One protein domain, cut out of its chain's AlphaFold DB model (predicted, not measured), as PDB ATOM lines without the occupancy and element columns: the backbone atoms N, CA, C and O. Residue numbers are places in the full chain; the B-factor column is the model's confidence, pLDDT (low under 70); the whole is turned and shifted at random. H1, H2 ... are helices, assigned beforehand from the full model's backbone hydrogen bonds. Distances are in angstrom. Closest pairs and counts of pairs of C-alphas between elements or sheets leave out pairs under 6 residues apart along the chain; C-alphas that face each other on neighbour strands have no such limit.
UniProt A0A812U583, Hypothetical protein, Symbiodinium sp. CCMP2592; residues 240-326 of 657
ATOM      1  N   MET A 240     138.484 149.688 160.797       85.00
ATOM      2  CA  MET A 240     137.705 150.268 161.879       85.00
ATOM      3  C   MET A 240     138.355 150.002 163.240       85.00
ATOM      4  O   MET A 240     138.657 150.938 163.979       85.00
ATOM      5  N   LYS A 241     138.679 148.737 163.522       90.81
ATOM      6  CA  LYS A 241     139.330 148.313 164.766       90.81
ATOM      7  C   LYS A 241     140.729 148.909 164.932       90.81
ATOM      8  O   LYS A 241     141.122 149.284 166.039       90.81
ATOM      9  N   ASP A 242     141.487 149.018 163.843       86.69
ATOM     10  CA  ASP A 242     142.817 149.636 163.869       86.69
ATOM     11  C   ASP A 242     142.737 151.153 164.113       86.69
ATOM     12  O   ASP A 242     143.525 151.695 164.896       86.69
ATOM     13  N   ALA A 243     141.754 151.833 163.512       87.44
ATOM     14  CA  ALA A 243     141.493 153.250 163.754       87.44
ATOM     15  C   ALA A 243     141.071 153.514 165.210       87.44
ATOM     16  O   ALA A 243     141.630 154.404 165.854       87.44
ATOM     17  N   GLU A 244     140.157 152.709 165.760       92.94
ATOM     18  CA  GLU A 244     139.730 152.786 167.167       92.94
ATOM     19  C   GLU A 244     140.905 152.585 168.130       92.94
ATOM     20  O   GLU A 244     141.101 153.363 169.068       92.94
ATOM     21  N   LYS A 245     141.752 151.582 167.868       92.44
ATOM     22  CA  LYS A 245     142.948 151.322 168.674       92.44
ATOM     23  C   LYS A 245     143.944 152.484 168.618       92.44
ATOM     24  O   LYS A 245     144.518 152.843 169.652       92.44
ATOM     25  N   ALA A 246     144.157 153.077 167.442       87.25
ATOM     26  CA  ALA A 246     145.039 154.232 167.282       87.25
ATOM     27  C   ALA A 246     144.516 155.451 168.060       87.25
ATOM     28  O   ALA A 246     145.280 156.105 168.775       87.25
ATOM     29  N   VAL A 247     143.206 155.709 168.004       92.75
ATOM     30  CA  VAL A 247     142.552 156.781 168.767       92.75
ATOM     31  C   VAL A 247     142.643 156.552 170.276       92.75
ATOM     32  O   VAL A 247     143.026 157.469 171.008       92.75
ATOM     33  N   GLN A 248     142.372 155.336 170.758       93.94
ATOM     34  CA  GLN A 248     142.484 155.022 172.185       93.94
ATOM     35  C   GLN A 248     143.921 155.202 172.688       93.94
ATOM     36  O   GLN A 248     144.152 155.756 173.766       93.94
ATOM     37  N   THR A 249     144.899 154.783 171.885       88.56
ATOM     38  CA  THR A 249     146.320 154.973 172.196       88.56
ATOM     39  C   THR A 249     146.665 156.463 172.277       88.56
ATOM     40  O   THR A 249     147.298 156.884 173.247       88.56
ATOM     41  N   ALA A 250     146.195 157.280 171.326       87.62
ATOM     42  CA  ALA A 250     146.377 158.732 171.353       87.62
ATOM     43  C   ALA A 250     145.778 159.372 172.617       87.62
ATOM     44  O   ALA A 250     146.434 160.197 173.254       87.62
ATOM     45  N   ASN A 251     144.567 158.968 173.019       91.94
ATOM     46  CA  ASN A 251     143.898 159.488 174.215       91.94
ATOM     47  C   ASN A 251     144.698 159.208 175.492       91.94
ATOM     48  O   ASN A 251     144.954 160.131 176.266       91.94
ATOM     49  N   ASN A 252     145.163 157.968 175.671       89.00
ATOM     50  CA  ASN A 252     145.987 157.591 176.822       89.00
ATOM     51  C   ASN A 252     147.269 158.442 176.904       89.00
ATOM     52  O   ASN A 252     147.687 158.837 177.994       89.00
ATOM     53  N   ARG A 253     147.885 158.769 175.757       85.19
ATOM     54  CA  ARG A 253     149.105 159.593 175.705       85.19
ATOM     55  C   ARG A 253     148.850 161.070 175.965       85.19
ATOM     56  O   ARG A 253     149.574 161.667 176.757       85.19
ATOM     57  N   ILE A 254     147.808 161.643 175.365       87.44
ATOM     58  CA  ILE A 254     147.392 163.027 175.645       87.44
ATOM     59  C   ILE A 254     147.102 163.188 177.143       87.44
ATOM     60  O   ILE A 254     147.546 164.158 177.757       87.44
ATOM     61  N   GLN A 255     146.417 162.212 177.750       91.06
ATOM     62  CA  GLN A 255     146.118 162.225 179.179       91.06
ATOM     63  C   GLN A 255     147.381 162.103 180.041       91.06
ATOM     64  O   GLN A 255     147.494 162.805 181.043       91.06
ATOM     65  N   TYR A 256     148.332 161.239 179.666       88.44
ATOM     66  CA  TYR A 256     149.622 161.128 180.353       88.44
ATOM     67  C   TYR A 256     150.387 162.458 180.336       88.44
ATOM     68  O   TYR A 256     150.792 162.939 181.390       88.44
ATOM     69  N   VAL A 257     150.497 163.113 179.176       84.62
ATOM     70  CA  VAL A 257     151.177 164.415 179.062       84.62
ATOM     71  C   VAL A 257     150.458 165.509 179.844       84.62
ATOM     72  O   VAL A 257     151.114 166.325 180.481       84.62
ATOM     73  N   GLY A 258     149.124 165.498 179.875       88.38
ATOM     74  CA  GLY A 258     148.351 166.423 180.707       88.38
ATOM     75  C   GLY A 258     148.592 166.262 182.214       88.38
ATOM     76  O   GLY A 258     148.326 167.196 182.966       88.38
ATOM     77  N   LYS A 259     149.098 165.103 182.661       91.94
ATOM     78  CA  LYS A 259     149.483 164.847 184.059       91.94
ATOM     79  C   LYS A 259     150.934 165.222 184.362       91.94
ATOM     80  O   LYS A 259     151.275 165.340 185.537       91.94
ATOM     81  N   LEU A 260     151.780 165.393 183.345       89.56
ATOM     82  CA  LEU A 260     153.168 165.786 183.553       89.56
ATOM     83  C   LEU A 260     153.240 167.246 184.006       89.56
ATOM     84  O   LEU A 260     152.673 168.149 183.395       89.56
ATOM     85  N   THR A 261     153.962 167.475 185.094       92.88
ATOM     86  CA  THR A 261     154.204 168.798 185.670       92.88
ATOM     87  C   THR A 261     155.690 168.968 185.955       92.88
ATOM     88  O   THR A 261     156.452 168.005 185.956       92.88
ATOM     89  N   MET A 262     156.115 170.188 186.293       93.06
ATOM     90  CA  MET A 262     157.490 170.454 186.740       93.06
ATOM     91  C   MET A 262     157.919 169.635 187.974       93.06
ATOM     92  O   MET A 262     159.105 169.617 188.288       93.06
ATOM     93  N   LYS A 263     156.977 168.995 188.682       92.62
ATOM     94  CA  LYS A 263     157.215 168.161 189.870       92.62
ATOM     95  C   LYS A 263     157.026 166.664 189.608       92.62
ATOM     96  O   LYS A 263     157.046 165.884 190.556       92.62
ATOM     97  N   SER A 264     156.783 166.266 188.362       91.25
ATOM     98  CA  SER A 264     156.612 164.859 188.007       91.25
ATOM     99  C   SER A 264     157.883 164.065 188.342       91.25
ATOM    100  O   SER A 264     158.962 164.493 187.922       91.25
ATOM    101  N   PRO A 265     157.783 162.943 189.086       88.50
ATOM    102  CA  PRO A 265     158.932 162.115 189.459       88.50
ATOM    103  C   PRO A 265     159.766 161.672 188.256       88.50
ATOM    104  O   PRO A 265     160.986 161.613 188.337       88.50
ATOM    105  N   GLU A 266     159.112 161.438 187.119       83.19
ATOM    106  CA  GLU A 266     159.734 161.035 185.856       83.19
ATOM    107  C   GLU A 266     160.674 162.104 185.279       83.19
ATOM    108  O   GLU A 266     161.459 161.816 184.382       83.19
ATOM    109  N   LEU A 267     160.587 163.344 185.770       85.69
ATOM    110  CA  LEU A 267     161.400 164.477 185.329       85.69
ATOM    111  C   LEU A 267     162.357 164.976 186.419       85.69
ATOM    112  O   LEU A 267     162.951 166.047 186.256       85.69
ATOM    113  N   ALA A 268     162.475 164.251 187.536       86.44
ATOM    114  CA  ALA A 268     163.256 164.678 188.695       86.44
ATOM    115  C   ALA A 268     164.742 164.879 188.354       86.44
ATOM    116  O   ALA A 268     165.344 165.837 188.835       86.44
ATOM    117  N   ASP A 269     165.283 164.058 187.453       78.94
ATOM    118  CA  ASP A 269     166.699 164.083 187.061       78.94
ATOM    119  C   ASP A 269     167.042 165.192 186.048       78.94
ATOM    120  O   ASP A 269     168.209 165.450 185.755       78.94
ATOM    121  N   MET A 270     166.035 165.884 185.498       78.62
ATOM    122  CA  MET A 270     166.245 167.005 184.577       78.62
ATOM    123  C   MET A 270     166.437 168.314 185.346       78.62
ATOM    124  O   MET A 270     165.732 168.568 186.320       78.62
ATOM    125  N   SER A 271     167.310 169.206 184.865       82.62
ATOM    126  CA  SER A 271     167.378 170.578 185.387       82.62
ATOM    127  C   SER A 271     166.077 171.342 185.108       82.62
ATOM    128  O   SER A 271     165.377 171.045 184.140       82.62
ATOM    129  N   ASP A 272     165.755 172.365 185.904       82.19
ATOM    130  CA  ASP A 272     164.494 173.110 185.747       82.19
ATOM    131  C   ASP A 272     164.342 173.754 184.357       82.19
ATOM    132  O   ASP A 272     163.247 173.777 183.790       82.19
ATOM    133  N   VAL A 273     165.446 174.233 183.772       77.44
ATOM    134  CA  VAL A 273     165.457 174.812 182.419       77.44
ATOM    135  C   VAL A 273     165.107 173.753 181.372       77.44
ATOM    136  O   VAL A 273     164.268 173.995 180.503       77.44
ATOM    137  N   LEU A 274     165.709 172.565 181.476       68.62
ATOM    138  CA  LEU A 274     165.456 171.456 180.556       68.62
ATOM    139  C   LEU A 274     164.060 170.872 180.742       68.62
ATOM    140  O   LEU A 274     163.373 170.602 179.760       68.62
ATOM    141  N   ARG A 275     163.613 170.734 181.991       84.19
ATOM    142  CA  ARG A 275     162.279 170.248 182.336       84.19
ATOM    143  C   ARG A 275     161.200 171.143 181.734       84.19
ATOM    144  O   ARG A 275     160.257 170.637 181.132       84.19
ATOM    145  N   LYS A 276     161.368 172.465 181.829       87.19
ATOM    146  CA  LYS A 276     160.449 173.434 181.221       87.19
ATOM    147  C   LYS A 276     160.422 173.315 179.696       87.19
ATOM    148  O   LYS A 276     159.346 173.162 179.130       87.19
ATOM    149  N   ALA A 277     161.587 173.328 179.044       76.69
ATOM    150  CA  ALA A 277     161.673 173.203 177.587       76.69
ATOM    151  C   ALA A 277     161.064 171.884 177.079       76.69
ATOM    152  O   ALA A 277     160.378 171.863 176.057       76.69
ATOM    153  N   TYR A 278     161.271 170.796 177.821       81.25
ATOM    154  CA  TYR A 278     160.698 169.490 177.521       81.25
ATOM    155  C   TYR A 278     159.169 169.475 177.651       81.25
ATOM    156  O   TYR A 278     158.478 168.985 176.759       81.25
ATOM    157  N   LEU A 279     158.621 170.052 178.724       86.44
ATOM    158  CA  LEU A 279     157.172 170.171 178.902       86.44
ATOM    159  C   LEU A 279     156.531 171.048 177.817       86.44
ATOM    160  O   LEU A 279     155.464 170.695 177.312       86.44
ATOM    161  N   ASP A 280     157.181 172.144 177.423       85.69
ATOM    162  CA  ASP A 280     156.705 173.018 176.344       85.69
ATOM    163  C   ASP A 280     156.664 172.268 174.993       85.69
ATOM    164  O   ASP A 280     155.657 172.326 174.278       85.69
ATOM    165  N   ASP A 281     157.705 171.491 174.664       82.19
ATOM    166  CA  ASP A 281     157.749 170.645 173.458       82.19
ATOM    167  C   ASP A 281     156.671 169.547 173.479       82.19
ATOM    168  O   ASP A 281     155.929 169.370 172.505       82.19
ATOM    169  N   LEU A 282     156.505 168.857 174.613       84.44
ATOM    170  CA  LEU A 282     155.439 167.870 174.792       84.44
ATOM    171  C   LEU A 282     154.048 168.480 174.608       84.44
ATOM    172  O   LEU A 282     153.177 167.843 174.012       84.44
ATOM    173  N   GLN A 283     153.814 169.702 175.089       87.12
ATOM    174  CA  GLN A 283     152.536 170.387 174.898       87.12
ATOM    175  C   GLN A 283     152.272 170.713 173.426       87.12
ATOM    176  O   GLN A 283     151.136 170.566 172.965       87.12
ATOM    177  N   ILE A 284     153.294 171.133 172.675       84.50
ATOM    178  CA  ILE A 284     153.177 171.391 171.232       84.50
ATOM    179  C   ILE A 284     152.832 170.092 170.494       84.50
ATOM    180  O   ILE A 284     151.834 170.048 169.770       84.50
ATOM    181  N   LYS A 285     153.581 169.012 170.743       82.06
ATOM    182  CA  LYS A 285     153.340 167.695 170.130       82.06
ATOM    183  C   LYS A 285     151.970 167.124 170.500       82.06
ATOM    184  O   LYS A 285     151.250 166.621 169.638       82.06
ATOM    185  N   SER A 286     151.554 167.285 171.757       88.25
ATOM    186  CA  SER A 286     150.231 166.870 172.238       88.25
ATOM    187  C   SER A 286     149.095 167.567 171.482       88.25
ATOM    188  O   SER A 286     148.108 166.924 171.123       88.25
ATOM    189  N   LYS A 287     149.240 168.862 171.154       88.88
ATOM    190  CA  LYS A 287     148.253 169.601 170.346       88.88
ATOM    191  C   LYS A 287     148.137 169.043 168.925       88.88
ATOM    192  O   LYS A 287     147.018 168.914 168.423       88.88
ATOM    193  N   GLU A 288     149.251 168.680 168.288       86.50
ATOM    194  CA  GLU A 288     149.234 168.062 166.954       86.50
ATOM    195  C   GLU A 288     148.564 166.684 166.970       86.50
ATOM    196  O   GLU A 288     147.650 166.430 166.178       86.50
ATOM    197  N   VAL A 289     148.938 165.828 167.927       87.19
ATOM    198  CA  VAL A 289     148.331 164.499 168.101       87.19
ATOM    199  C   VAL A 289     146.839 164.621 168.421       87.19
ATOM    200  O   VAL A 289     146.031 163.878 167.865       87.19
ATOM    201  N   CYS A 290     146.435 165.606 169.228       91.69
ATOM    202  CA  CYS A 290     145.029 165.894 169.512       91.69
ATOM    203  C   CYS A 290     144.249 166.273 168.242       91.69
ATOM    204  O   CYS A 290     143.165 165.740 168.004       91.69
ATOM    205  N   LYS A 291     144.819 167.119 167.374       91.31
ATOM    206  CA  LYS A 291     144.206 167.494 166.088       91.31
ATOM    207  C   LYS A 291     144.029 166.285 165.163       91.31
ATOM    208  O   LYS A 291     142.958 166.124 164.577       91.31
ATOM    209  N   MET A 292     145.049 165.432 165.040       87.75
ATOM    210  CA  MET A 292     144.985 164.218 164.214       87.75
ATOM    211  C   MET A 292     143.984 163.201 164.767       87.75
ATOM    212  O   MET A 292     143.178 162.659 164.010       87.75
ATOM    213  N   ARG A 293     143.976 163.006 166.090       94.06
ATOM    214  CA  ARG A 293     143.020 162.148 166.796       94.06
ATOM    215  C   ARG A 293     141.583 162.619 166.600       94.06
ATOM    216  O   ARG A 293     140.747 161.801 166.246       94.06
ATOM    217  N   ASN A 294     141.294 163.912 166.771       93.69
ATOM    218  CA  ASN A 294     139.940 164.456 166.587       93.69
ATOM    219  C   ASN A 294     139.447 164.279 165.149       93.69
ATOM    220  O   ASN A 294     138.289 163.935 164.924       93.69
ATOM    221  N   ARG A 295     140.341 164.462 164.169       90.81
ATOM    222  CA  ARG A 295     140.021 164.207 162.765       90.81
ATOM    223  C   ARG A 295     139.666 162.737 162.540       90.81
ATOM    224  O   ARG A 295     138.628 162.470 161.948       90.81
ATOM    225  N   LEU A 296     140.482 161.798 163.024       91.25
ATOM    226  CA  LEU A 296     140.195 160.368 162.880       91.25
ATOM    227  C   LEU A 296     138.906 159.969 163.615       91.25
ATOM    228  O   LEU A 296     138.068 159.299 163.022       91.25
ATOM    229  N   GLN A 297     138.698 160.458 164.843       94.38
ATOM    230  CA  GLN A 297     137.476 160.232 165.623       94.38
ATOM    231  C   GLN A 297     136.223 160.701 164.869       94.38
ATOM    232  O   GLN A 297     135.254 159.960 164.808       94.38
ATOM    233  N   SER A 298     136.256 161.863 164.205       93.62
ATOM    234  CA  SER A 298     135.091 162.343 163.440       93.62
ATOM    235  C   SER A 298     134.682 161.411 162.289       93.62
ATOM    236  O   SER A 298     133.501 161.304 161.968       93.62
ATOM    237  N   PHE A 299     135.639 160.693 161.689       90.75
ATOM    238  CA  PHE A 299     135.339 159.681 160.674       90.75
ATOM    239  C   PHE A 299     134.824 158.376 161.284       90.75
ATOM    240  O   PHE A 299     133.987 157.719 160.664       90.75
ATOM    241  N   ILE A 300     135.318 158.013 162.473       92.62
ATOM    242  CA  ILE A 300     134.823 156.875 163.256       92.62
ATOM    243  C   ILE A 300     133.353 157.104 163.616       92.62
ATOM    244  O   ILE A 300     132.512 156.276 163.278       92.62
ATOM    245  N   ASP A 301     133.036 158.264 164.194       93.06
ATOM    246  CA  ASP A 301     131.687 158.609 164.657       93.06
ATOM    247  C   ASP A 301     130.680 158.669 163.503       93.06
ATOM    248  O   ASP A 301     129.526 158.272 163.650       93.06
ATOM    249  N   ALA A 302     131.119 159.127 162.327       93.62
ATOM    250  CA  ALA A 302     130.280 159.162 161.135       93.62
ATOM    251  C   ALA A 302     130.111 157.789 160.454       93.62
ATOM    252  O   ALA A 302     129.377 157.693 159.473       93.62
ATOM    253  N   GLY A 303     130.817 156.740 160.897       92.69
ATOM    254  CA  GLY A 303     130.869 155.452 160.192       92.69
ATOM    255  C   GLY A 303     131.561 155.535 158.822       92.69
ATOM    256  O   GLY A 303     131.423 154.637 157.993       92.69
ATOM    257  N   LYS A 304     132.313 156.615 158.573       91.75
ATOM    258  CA  LYS A 304     132.902 156.988 157.276       91.75
ATOM    259  C   LYS A 304     134.388 156.675 157.168       91.75
ATOM    260  O   LYS A 304     135.064 157.184 156.277       91.75
ATOM    261  N   VAL A 305     134.931 155.823 158.037       87.00
ATOM    262  CA  VAL A 305     136.355 155.448 157.980       87.00
ATOM    263  C   VAL A 305     136.724 154.895 156.601       87.00
ATOM    264  O   VAL A 305     137.767 155.253 156.068       87.00
ATOM    265  N   LYS A 306     135.818 154.139 155.963       86.69
ATOM    266  CA  LYS A 306     135.994 153.593 154.605       86.69
ATOM    267  C   LYS A 306     135.987 154.640 153.478       86.69
ATOM    268  O   LYS A 306     136.413 154.326 152.371       86.69
ATOM    269  N   GLU A 307     135.523 155.858 153.743       87.69
ATOM    270  CA  GLU A 307     135.488 156.958 152.768       87.69
ATOM    271  C   GLU A 307     136.763 157.819 152.817       87.69
ATOM    272  O   GLU A 307     136.962 158.670 151.952       87.69
ATOM    273  N   ILE A 308     137.651 157.615 153.802       82.25
ATOM    274  CA  ILE A 308     138.899 158.380 153.899       82.25
ATOM    275  C   ILE A 308     139.808 157.996 152.716       82.25
ATOM    276  O   ILE A 308     140.176 156.822 152.588       82.25
ATOM    277  N   PRO A 309     140.228 158.956 151.873       77.06
ATOM    278  CA  PRO A 309     141.261 158.707 150.880       77.06
ATOM    279  C   PRO A 309     142.552 158.349 151.611       77.06
ATOM    280  O   PRO A 309     143.023 159.126 152.442       77.06
ATOM    281  N   ASP A 310     143.112 157.178 151.313       81.50
ATOM    282  CA  ASP A 310     144.332 156.686 151.961       81.50
ATOM    283  C   ASP A 310     144.174 156.491 153.489       81.50
ATOM    284  O   ASP A 310     144.948 156.991 154.307       81.50
ATOM    285  N   GLN A 311     143.130 155.745 153.883       77.00
ATOM    286  CA  GLN A 311     142.864 155.287 155.264       77.00
ATOM    287  C   GLN A 311     144.118 154.855 156.010       77.00
ATOM    288  O   GLN A 311     144.342 155.227 157.164       77.00
ATOM    289  N   GLN A 312     144.943 154.070 155.322       75.25
ATOM    290  CA  GLN A 312     146.154 153.520 155.883       75.25
ATOM    291  C   GLN A 312     147.156 154.633 156.197       75.25
ATOM    292  O   GLN A 312     147.725 154.613 157.281       75.25
ATOM    293  N   ALA A 313     147.318 155.650 155.344       78.00
ATOM    294  CA  ALA A 313     148.185 156.789 155.644       78.00
ATOM    295  C   ALA A 313     147.681 157.663 156.800       78.00
ATOM    296  O   ALA A 313     148.502 158.182 157.553       78.00
ATOM    297  N   VAL A 314     146.365 157.828 156.987       78.75
ATOM    298  CA  VAL A 314     145.832 158.616 158.118       78.75
ATOM    299  C   VAL A 314     146.046 157.889 159.447       78.75
ATOM    300  O   VAL A 314     146.518 158.499 160.408       78.75
ATOM    301  N   VAL A 315     145.757 156.585 159.492       79.06
ATOM    302  CA  VAL A 315     145.986 155.754 160.685       79.06
ATOM    303  C   VAL A 315     147.483 155.617 160.968       79.06
ATOM    304  O   VAL A 315     147.912 155.869 162.092       79.06
ATOM    305  N   LEU A 316     148.300 155.312 159.952       76.50
ATOM    306  CA  LEU A 316     149.759 155.256 160.089       76.50
ATOM    307  C   LEU A 316     150.355 156.614 160.449       76.50
ATOM    308  O   LEU A 316     151.321 156.656 161.194       76.50
ATOM    309  N   GLY A 317     149.784 157.717 159.967       79.62
ATOM    310  CA  GLY A 317     150.208 159.065 160.326       79.62
ATOM    311  C   GLY A 317     149.947 159.374 161.797       79.62
ATOM    312  O   GLY A 317     150.796 159.976 162.443       79.62
ATOM    313  N   LEU A 318     148.804 158.944 162.345       82.19
ATOM    314  CA  LEU A 318     148.531 159.070 163.779       82.19
ATOM    315  C   LEU A 318     149.451 158.158 164.599       82.19
ATOM    316  O   LEU A 318     149.971 158.604 165.615       82.19
ATOM    317  N   ILE A 319     149.684 156.918 164.157       75.56
ATOM    318  CA  ILE A 319     150.620 155.990 164.813       75.56
ATOM    319  C   ILE A 319     152.042 156.559 164.797       75.56
ATOM    320  O   ILE A 319     152.661 156.624 165.846       75.56
ATOM    321  N   ASP A 320     152.531 157.056 163.660       75.38
ATOM    322  CA  ASP A 320     153.847 157.693 163.537       75.38
ATOM    323  C   ASP A 320     153.929 158.973 164.382       75.38
ATOM    324  O   ASP A 320     154.933 159.216 165.041       75.38
ATOM    325  N   ALA A 321     152.864 159.778 164.441       76.19
ATOM    326  CA  ALA A 321     152.814 160.942 165.323       76.19
ATOM    327  C   ALA A 321     152.866 160.541 166.808       76.19
ATOM    328  O   ALA A 321     153.575 161.181 167.578       76.19
ATOM    329  N   ILE A 322     152.167 159.470 167.201       75.44
ATOM    330  CA  ILE A 322     152.239 158.885 168.546       75.44
ATOM    331  C   ILE A 322     153.647 158.342 168.815       75.44
ATOM    332  O   ILE A 322     154.215 158.647 169.857       75.44
ATOM    333  N   ASP A 323     154.235 157.594 167.887       68.81
ATOM    334  CA  ASP A 323     155.567 157.008 168.031       68.81
ATOM    335  C   ASP A 323     156.641 158.101 168.132       68.81
ATOM    336  O   ASP A 323     157.519 158.019 168.984       68.81
ATOM    337  N   ARG A 324     156.538 159.191 167.363       66.88
ATOM    338  CA  ARG A 324     157.405 160.380 167.495       66.88
ATOM    339  C   ARG A 324     157.170 161.170 168.786       66.88
ATOM    340  O   ARG A 324     158.076 161.844 169.264       66.88
ATOM    341  N   PHE A 325     155.964 161.109 169.342       65.56
ATOM    342  CA  PHE A 325     155.563 161.695 170.630       65.56
ATOM    343  C   PHE A 325     155.940 160.788 171.824       65.56
ATOM    344  O   PHE A 325     155.632 161.114 172.968       65.56
ATOM    345  N   LEU A 326     156.623 159.664 171.562       54.59
ATOM    346  CA  LEU A 326     157.082 158.678 172.549       54.59
ATOM    347  C   LEU A 326     158.550 158.281 172.403       54.59
ATOM    348  O   LEU A 326     159.170 157.889 173.386       54.59
TER     349      LEU A 326
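What this domain is: This is residues 240 to 326 of the 657 residues of the protein "Hypothetical protein" of Symbiodinium sp. CCMP2592 (UniProt A0A812U583). This is a rod-like bundle of three helices running up and down, in which the long H2 makes most of the length, H1 runs back against it, and the short H3 packs on both near one end. At the other end the first part of H2 runs on past H3, and the link of residues 260 to 271 folds round from H1 to H2. The printed part has 87 residues with three named helices, H1, H2 and H3 in that order along the chain, and no named strand; the class is all helix. The whole is loose, with a radius of gyration of the C-alphas of 15.1 A, and spans 47 by 17 by 15 A.

How they stand to each other: Start at H1, residues 240 to 259, and look next at H2, residues 272 to 301: the two touch, and their closest C-alphas are those of Val 247 and Arg 293, 5.7 A apart. They form a helical hairpin, with a shallow tilt of 29 degrees, opposite ways. Go on to H3, residues 311 to 324, which touches H1; the closest C-alphas are those of Ala 243 and Val 315, 6.0 A apart. H1 and H3 run the same way at a shallow tilt of 25 degrees. H2 touches H3 with residues 289 to 296 alone, and the closest C-alphas of the two are those of Met 292 and Leu 318, at 6.3 A. H2 and H3 are a helical hairpin too, opposite ways at a shallow tilt of 16 degrees. Along the backbones of H1, H2 and H3, each O i to N i+4 pair is within hydrogen-bond range.

Where its parts are: Find C-alpha 240 at (137.705, 150.268, 161.879); from there H1 runs 29.0 A to C-alpha 259. Pass residues 260 to 271 and find C-alpha 272 at (164.494, 173.110, 185.747), where H2 begins; it runs 41.6 A from its first to its last C-alpha, that of Asp 301. H3 begins at Gln 311 and ends at C-alpha 324, at (157.405, 160.380, 167.495), 19.7 A from first to last C-alpha.

The domain as a whole: The two C-alphas farthest apart are those of Ser 271 and Glu 307, at 47.6 A. The printed part has no cut. The link from H1 to H2, 12 residues, is long; the link from H2 to H3, 9 residues, is short. The mean pLDDT of the printed part is 85.0, and you find it under 70 at residue 274 and at residues 323 to 326; H3 has a mean of 76.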